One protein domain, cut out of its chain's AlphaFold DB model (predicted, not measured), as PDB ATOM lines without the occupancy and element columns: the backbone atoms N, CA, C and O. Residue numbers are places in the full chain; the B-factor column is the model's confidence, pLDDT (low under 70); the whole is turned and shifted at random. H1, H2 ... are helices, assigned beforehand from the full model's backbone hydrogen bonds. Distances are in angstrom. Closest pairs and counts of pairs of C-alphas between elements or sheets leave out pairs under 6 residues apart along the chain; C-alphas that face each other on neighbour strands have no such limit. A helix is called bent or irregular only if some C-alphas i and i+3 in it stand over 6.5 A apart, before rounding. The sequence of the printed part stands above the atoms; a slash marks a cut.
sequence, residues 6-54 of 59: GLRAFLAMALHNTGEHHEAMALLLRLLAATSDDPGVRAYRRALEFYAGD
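AT A GLANCE: This is residues 6 to 54 of the 59 residues of the protein "Tetratricopeptide repeat protein" of Streptomyces sp. UH6 (UniProt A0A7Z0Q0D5). This is a flat slab of helices in which the longest one, H2, runs through the middle with H1 on one side of it and H4 on the other. The chain folds back at each end of H2: H1 lies alongside its earlier part, and after H2 the short helix H3 forms the turn that brings H4 back along it. H1 and H4 are kept apart by H2, and H3 sits at the far end of the slab from the turn between H1 and H2. The printed part has 49 residues with four named helices in the order H1, H2, H3, H4 and no named strand, and its class is all helix, with 41 residues in these helices. It is compact, with a radius of gyration of the C-alphas of 10.9 A, and its C-alphas span 32 by 23 by 11 A along their three main axes.

HOW THE PARTS SIT: Begin at Gly 6, where H1, residues 6 to 17, sets out, and go on to H2, residues 21 to 35. H2 is the hub, touching three other helices. H1 and H2 touch, with 19 pairs of C-alphas within 8 A. Look at the C-alphas of Ala 12 and Ala 24, their closest, and you will find them 4.2 A apart. The two run opposite ways at a shallow tilt of 19 degrees, a helical hairpin, which is two helices that follow each other and fold back on a tight link. Further along comes H3, residues 39 to 43. H2 and H3 touch only at the corner by their link, and only just, with 3 pairs of C-alphas within 8 A; H2 does so with residues 32 to 33 alone, and the closest C-alphas are those of Ala 33 and Arg 42, 6.8 A apart. Last comes H4, residues 45 to 53, which touches H2 with 17 pairs of C-alphas within 8 A. The closest C-alphas here are those of Ala 26 and Ala 52, 4.1 A apart. H4 and H2 run opposite ways at a shallow tilt of 25 degrees, with their centres 8.9 A apart; those of H1 and H2 are 9.7 A apart. H3 and H4 meet only through their link, and H1 is apart from both H3 and H4. Along the backbones of H1, H2, H3 and H4, every pair of O i and N i+4 is within hydrogen-bond range.

IN THESE COORDINATES: Find C-alpha 6 at (92.121, 46.803, 61.341); from there H1 runs through 12 residues to Asn 17, 16.8 A from first to last C-alpha. After three residues, find C-alpha 21 at (101.517, 58.519, 71.484), where H2 begins; its 15 residues run to Thr 35 over 21.0 A. H3 goes from Pro 39 to Ala 43, five residues and 6.2 A. H4 goes from Arg 45 to Gly 53, nine residues and 12.6 A, and ends with C-alpha 53 at (89.816, 65.407, 70.581). No named helix is bent.

THE WHOLE: To see the full reach, take the C-alphas of Thr 18 and Pro 39, the two farthest apart, at 32.7 A. The C-alphas of Gly 6 and Asp 54, first and last printed, are 23.4 A apart. The printed part has no cut. The links from H1 to H2, H2 to H3 and H3 to H4 are tight, with three, three and one residues between the helices. In the B-factor column of this predicted model, the mean pLDDT of the printed part is 94.9, and no printed residue is under 70.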
ATOM      1  N   GLY A   6      90.870  47.529  61.145       92.50
ATOM      2  CA  GLY A   6      92.121  46.803  61.341       92.50
ATOM      3  C   GLY A   6      93.323  47.630  60.896       92.50
ATOM      4  O   GLY A   6      94.279  47.784  61.654       92.50
ATOM      5  N   LEU A   7      93.257  48.243  59.710       93.75
ATOM      6  CA  LEU A   7      94.321  49.138  59.229       93.75
ATOM      7  C   LEU A   7      94.520  50.345  60.150       93.75
ATOM      8  O   LEU A   7      95.657  50.729  60.425       93.75
ATOM      9  N   ARG A   8      93.428  50.911  60.673       94.00
ATOM     10  CA  ARG A   8      93.476  51.972  61.687       94.00
ATOM     11  C   ARG A   8      94.204  51.504  62.953       94.00
ATOM     12  O   ARG A   8      95.086  52.209  63.431       94.00
ATOM     13  N   ALA A   9      93.921  50.302  63.457       96.00
ATOM     14  CA  ALA A   9      94.630  49.756  64.617       96.00
ATOM     15  C   ALA A   9      96.142  49.586  64.360       96.00
ATOM     16  O   ALA A   9      96.955  49.973  65.200       96.00
ATOM     17  N   PHE A  10      96.536  49.082  63.185       96.31
ATOM     18  CA  PHE A  10      97.952  48.990  62.810       96.31
ATOM     19  C   PHE A  10      98.626  50.360  62.695       96.31
ATOM     20  O   PHE A  10      99.764  50.514  63.135       96.31
ATOM     21  N   LEU A  11      97.924  51.366  62.169       95.94
ATOM     22  CA  LEU A  11      98.423  52.739  62.125       95.94
ATOM     23  C   LEU A  11      98.642  53.310  63.533       95.94
ATOM     24  O   LEU A  11      99.699  53.876  63.787       95.94
ATOM     25  N   ALA A  12      97.703  53.114  64.464       96.94
ATOM     26  CA  ALA A  12      97.899  53.511  65.861       96.94
ATOM     27  C   ALA A  12      99.135  52.846  66.485       96.94
ATOM     28  O   ALA A  12      99.904  53.512  67.172       96.94
ATOM     29  N   MET A  13      99.362  51.555  66.224       97.75
ATOM     30  CA  MET A  13     100.568  50.874  66.708       97.75
ATOM     31  C   MET A  13     101.846  51.468  66.106       97.75
ATOM     32  O   MET A  13     102.829  51.643  66.822       97.75
ATOM     33  N   ALA A  14     101.842  51.812  64.814       98.06
ATOM     34  CA  ALA A  14     102.985  52.454  64.169       98.06
ATOM     35  C   ALA A  14     103.281  53.833  64.777       98.06
ATOM     36  O   ALA A  14     104.420  54.081  65.163       98.06
ATOM     37  N   LEU A  15     102.252  54.674  64.939       97.56
ATOM     38  CA  LEU A  15     102.350  55.989  65.582       97.56
ATOM     39  C   LEU A  15     102.898  55.875  67.009       97.56
ATOM     40  O   LEU A  15     103.810  56.601  67.393       97.56
ATOM     41  N   HIS A  16     102.406  54.907  67.783       97.75
ATOM     42  CA  HIS A  16     102.916  54.665  69.127       97.75
ATOM     43  C   HIS A  16     104.408  54.304  69.116       97.75
ATOM     44  O   HIS A  16     105.181  54.870  69.886       97.75
ATOM     45  N   ASN A  17     104.825  53.398  68.229       97.12
ATOM     46  CA  ASN A  17     106.219  52.965  68.128       97.12
ATOM     47  C   ASN A  17     107.169  54.094  67.700       97.12
ATOM     48  O   ASN A  17     108.357  54.034  68.012       97.12
ATOM     49  N   THR A  18     106.668  55.113  66.996       97.81
ATOM     50  CA  THR A  18     107.450  56.288  66.581       97.81
ATOM     51  C   THR A  18     107.403  57.444  67.581       97.81
ATOM     52  O   THR A  18     108.003  58.480  67.319       97.81
ATOM     53  N   GLY A  19     106.733  57.281  68.727       96.88
ATOM     54  CA  GLY A  19     106.626  58.308  69.770       96.88
ATOM     55  C   GLY A  19     105.414  59.236  69.637       96.88
ATOM     56  O   GLY A  19     105.189  60.071  70.511       96.88
ATOM     57  N   GLU A  20     104.579  59.052  68.611       96.69
ATOM     58  CA  GLU A  20     103.347  59.819  68.376       96.69
ATOM     59  C   GLU A  20     102.194  59.267  69.234       96.69
ATOM     60  O   GLU A  20     101.134  58.855  68.754       96.69
ATOM     61  N   HIS A  21     102.418  59.193  70.548       94.62
ATOM     62  CA  HIS A  21     101.517  58.519  71.484       94.62
ATOM     63  C   HIS A  21     100.138  59.183  71.571       94.62
ATOM     64  O   HIS A  21      99.131  58.484  71.697       94.62
ATOM     65  N   HIS A  22     100.086  60.515  71.480       93.69
ATOM     66  CA  HIS A  22      98.834  61.271  71.510       93.69
ATOM     67  C   HIS A  22      97.964  60.931  70.290       93.69
ATOM     68  O   HIS A  22      96.800  60.556  70.429       93.69
ATOM     69  N   GLU A  23      98.535  60.972  69.083       94.81
ATOM     70  CA  GLU A  23      97.809  60.606  67.861       94.81
ATOM     71  C   GLU A  23      97.389  59.134  67.854       94.81
ATOM     72  O   GLU A  23      96.254  58.817  67.487       94.81
ATOM     73  N   ALA A  24      98.263  58.240  68.327       96.88
ATOM     74  CA  ALA A  24      97.949  56.825  68.475       96.88
ATOM     75  C   ALA A  24      96.733  56.602  69.390       96.88
ATOM     76  O   ALA A  24      95.799  55.886  69.020       96.88
ATOM     77  N   MET A  25      96.716  57.237  70.566       96.62
ATOM     78  CA  MET A  25      95.628  57.089  71.530       96.62
ATOM     79  C   MET A  25      94.322  57.687  70.999       96.62
ATOM     80  O   MET A  25      93.281  57.031  71.050       96.62
ATOM     81  N   ALA A  26      94.368  58.882  70.409       96.00
ATOM     82  CA  ALA A  26      93.198  59.514  69.806       96.00
ATOM     83  C   ALA A  26      92.573  58.632  68.713       96.00
ATOM     84  O   ALA A  26      91.347  58.508  68.614       96.00
ATOM     85  N   LEU A  27      93.408  57.981  67.902       95.81
ATOM     86  CA  LEU A  27      92.953  57.090  66.843       95.81
ATOM     87  C   LEU A  27      92.282  55.825  67.405       95.81
ATOM     88  O   LEU A  27      91.222  55.435  66.907       95.81
ATOM     89  N   LEU A  28      92.832  55.226  68.465       96.44
ATOM     90  CA  LEU A  28      92.229  54.067  69.135       96.44
ATOM     91  C   LEU A  28      90.908  54.409  69.832       96.44
ATOM     92  O   LEU A  28      89.946  53.654  69.707       96.44
ATOM     93  N   LEU A  29      90.822  55.553  70.517       96.38
ATOM     94  CA  LEU A  29      89.590  56.002  71.175       96.38
ATOM     95  C   LEU A  29      88.458  56.234  70.165       96.38
ATOM     96  O   LEU A  29      87.334  55.781  70.381       96.38
ATOM     97  N   ARG A  30      88.760  56.864  69.021       95.56
ATOM     98  CA  ARG A  30      87.793  57.030  67.920       95.56
ATOM     99  C   ARG A  30      87.382  55.694  67.320       95.56
ATOM    100  O   ARG A  30      86.207  55.509  67.015       95.56
ATOM    101  N   LEU A  31      88.326  54.767  67.156       95.62
ATOM    102  CA  LEU A  31      88.032  53.430  66.650       95.62
ATOM    103  C   LEU A  31      87.074  52.689  67.596       95.62
ATOM    104  O   LEU A  31      86.033  52.219  67.148       95.62
ATOM    105  N   LEU A  32      87.360  52.680  68.901       95.62
ATOM    106  CA  LEU A  32      86.500  52.079  69.925       95.62
ATOM    107  C   LEU A  32      85.099  52.704  69.953       95.62
ATOM    108  O   LEU A  32      84.104  51.981  69.972       95.62
ATOM    109  N   ALA A  33      85.012  54.036  69.920       95.00
ATOM    110  CA  ALA A  33      83.744  54.757  69.899       95.00
ATOM    111  C   ALA A  33      82.905  54.427  68.651       95.00
ATOM    112  O   ALA A  33      81.682  54.292  68.742       95.00
ATOM    113  N   ALA A  34      83.555  54.269  67.494       94.19
ATOM    114  CA  ALA A  34      82.889  54.022  66.222       94.19
ATOM    115  C   ALA A  34      82.430  52.568  66.042       94.19
ATOM    116  O   ALA A  34      81.346  52.352  65.501       94.19
ATOM    117  N   THR A  35      83.227  51.583  66.471       94.25
ATOM    118  CA  THR A  35      83.035  50.179  66.061       94.25
ATOM    119  C   THR A  35      82.617  49.231  67.180       94.25
ATOM    120  O   THR A  35      82.334  48.072  66.897       94.25
ATOM    121  N   SER A  36      82.626  49.660  68.445       94.56
ATOM    122  CA  SER A  36      82.330  48.755  69.557       94.56
ATOM    123  C   SER A  36      80.832  48.504  69.742       94.56
ATOM    124  O   SER A  36      80.036  49.438  69.888       94.56
ATOM    125  N   ASP A  37      80.481  47.221  69.842       95.50
ATOM    126  CA  ASP A  37      79.160  46.740  70.251       95.50
ATOM    127  C   ASP A  37      79.064  46.417  71.752       95.50
ATOM    128  O   ASP A  37      78.016  45.967  72.233       95.50
ATOM    129  N   ASP A  38      80.120  46.683  72.521       97.25
ATOM    130  CA  ASP A  38      80.083  46.542  73.972       97.25
ATOM    131  C   ASP A  38      79.169  47.623  74.599       97.25
ATOM    132  O   ASP A  38      79.370  48.821  74.358       97.25
ATOM    133  N   PRO A  39      78.153  47.248  75.404       95.75
ATOM    134  CA  PRO A  39      77.244  48.211  76.026       95.75
ATOM    135  C   PRO A  39      77.944  49.243  76.917       95.75
ATOM    136  O   PRO A  39      77.512  50.396  76.944       95.75
ATOM    137  N   GLY A  40      79.014  48.854  77.614       96.25
ATOM    138  CA  GLY A  40      79.810  49.751  78.444       96.25
ATOM    139  C   GLY A  40      80.537  50.789  77.596       96.25
ATOM    140  O   GLY A  40      80.398  51.986  77.834       96.25
ATOM    141  N   VAL A  41      81.228  50.358  76.539       95.31
ATOM    142  CA  VAL A  41      81.903  51.269  75.599       95.31
ATOM    143  C   VAL A  41      80.904  52.221  74.938       95.31
ATOM    144  O   VAL A  41      81.163  53.423  74.852       95.31
ATOM    145  N   ARG A  42      79.725  51.732  74.529       95.94
ATOM    146  CA  ARG A  42      78.678  52.595  73.954       95.94
ATOM    147  C   ARG A  42      78.168  53.643  74.941       95.94
ATOM    148  O   ARG A  42      77.933  54.773  74.518       95.94
ATOM    149  N   ALA A  43      78.024  53.302  76.222       96.94
ATOM    150  CA  ALA A  43      77.608  54.254  77.253       96.94
ATOM    151  C   ALA A  43      78.611  55.414  77.410       96.94
ATOM    152  O   ALA A  43      78.205  56.548  77.655       96.94
ATOM    153  N   TYR A  44      79.903  55.152  77.186       95.75
ATOM    154  CA  TYR A  44      80.972  56.152  77.264       95.75
ATOM    155  C   TYR A  44      81.366  56.770  75.918       95.75
ATOM    156  O   TYR A  44      82.295  57.573  75.882       95.75
ATOM    157  N   ARG A  45      80.666  56.464  74.816       94.69
ATOM    158  CA  ARG A  45      81.033  56.907  73.457       94.69
ATOM    159  C   ARG A  45      81.379  58.394  73.383       94.69
ATOM    160  O   ARG A  45      82.428  58.753  72.863       94.69
ATOM    161  N   ARG A  46      80.532  59.249  73.960       93.38
ATOM    162  CA  ARG A  46      80.731  60.705  73.947       93.38
ATOM    163  C   ARG A  46      81.977  61.140  74.723       93.38
ATOM    164  O   ARG A  46      82.644  62.078  74.308       93.38
ATOM    165  N   ALA A  47      82.291  60.467  75.829       93.31
ATOM    166  CA  ALA A  47      83.510  60.730  76.588       93.31
ATOM    167  C   ALA A  47      84.750  60.274  75.803       93.31
ATOM    168  O   ALA A  47      85.716  61.018  75.715       93.31
ATOM    169  N   LEU A  48      84.701  59.099  75.169       94.12
ATOM    170  CA  LEU A  48      85.784  58.595  74.318       94.12
ATOM    171  C   LEU A  48      86.048  59.524  73.122       94.12
ATOM    172  O   LEU A  48      87.201  59.805  72.814       94.12
ATOM    173  N   GLU A  49      84.997  60.033  72.473       93.50
ATOM    174  CA  GLU A  49      85.108  61.017  71.387       93.50
ATOM    175  C   GLU A  49      85.691  62.348  71.871       93.50
ATOM    176  O   GLU A  49      86.541  62.922  71.191       93.50
ATOM    177  N   PHE A  50      85.266  62.817  73.048       91.69
ATOM    178  CA  PHE A  50      85.782  64.036  73.669       91.69
ATOM    179  C   PHE A  50      87.279  63.916  73.977       91.69
ATOM    180  O   PHE A  50      88.068  64.713  73.474       91.69
ATOM    181  N   TYR A  51      87.684  62.869  74.699       88.12
ATOM    182  CA  TYR A  51      89.090  62.618  75.013       88.12
ATOM    183  C   TYR A  51      89.933  62.359  73.769       88.12
ATOM    184  O   TYR A  51      91.097  62.725  73.732       88.12
ATOM    185  N   ALA A  52      89.371  61.780  72.708       91.69
ATOM    186  CA  ALA A  52      90.098  61.653  71.453       91.69
ATOM    187  C   ALA A  52      90.353  62.998  70.750       91.69
ATOM    188  O   ALA A  52      91.180  63.058  69.840       91.69
ATOM    189  N   GLY A  53      89.591  64.045  71.067       84.88
ATOM    190  CA  GLY A  53      89.816  65.407  70.581       84.88
ATOM    191  C   GLY A  53      90.815  66.185  71.435       84.88
ATOM    192  O   GLY A  53      91.564  66.988  70.886       84.88
ATOM    193  N   ASP A  54      90.832  65.917  72.740       82.69
ATOM    194  CA  ASP A  54      91.661  66.592  73.737       82.69
ATOM    195  C   ASP A  54      92.048  65.592  74.846       82.69
ATOM    196  O   ASP A  54      91.306  65.384  75.808       82.69
TER     197      ASP A  54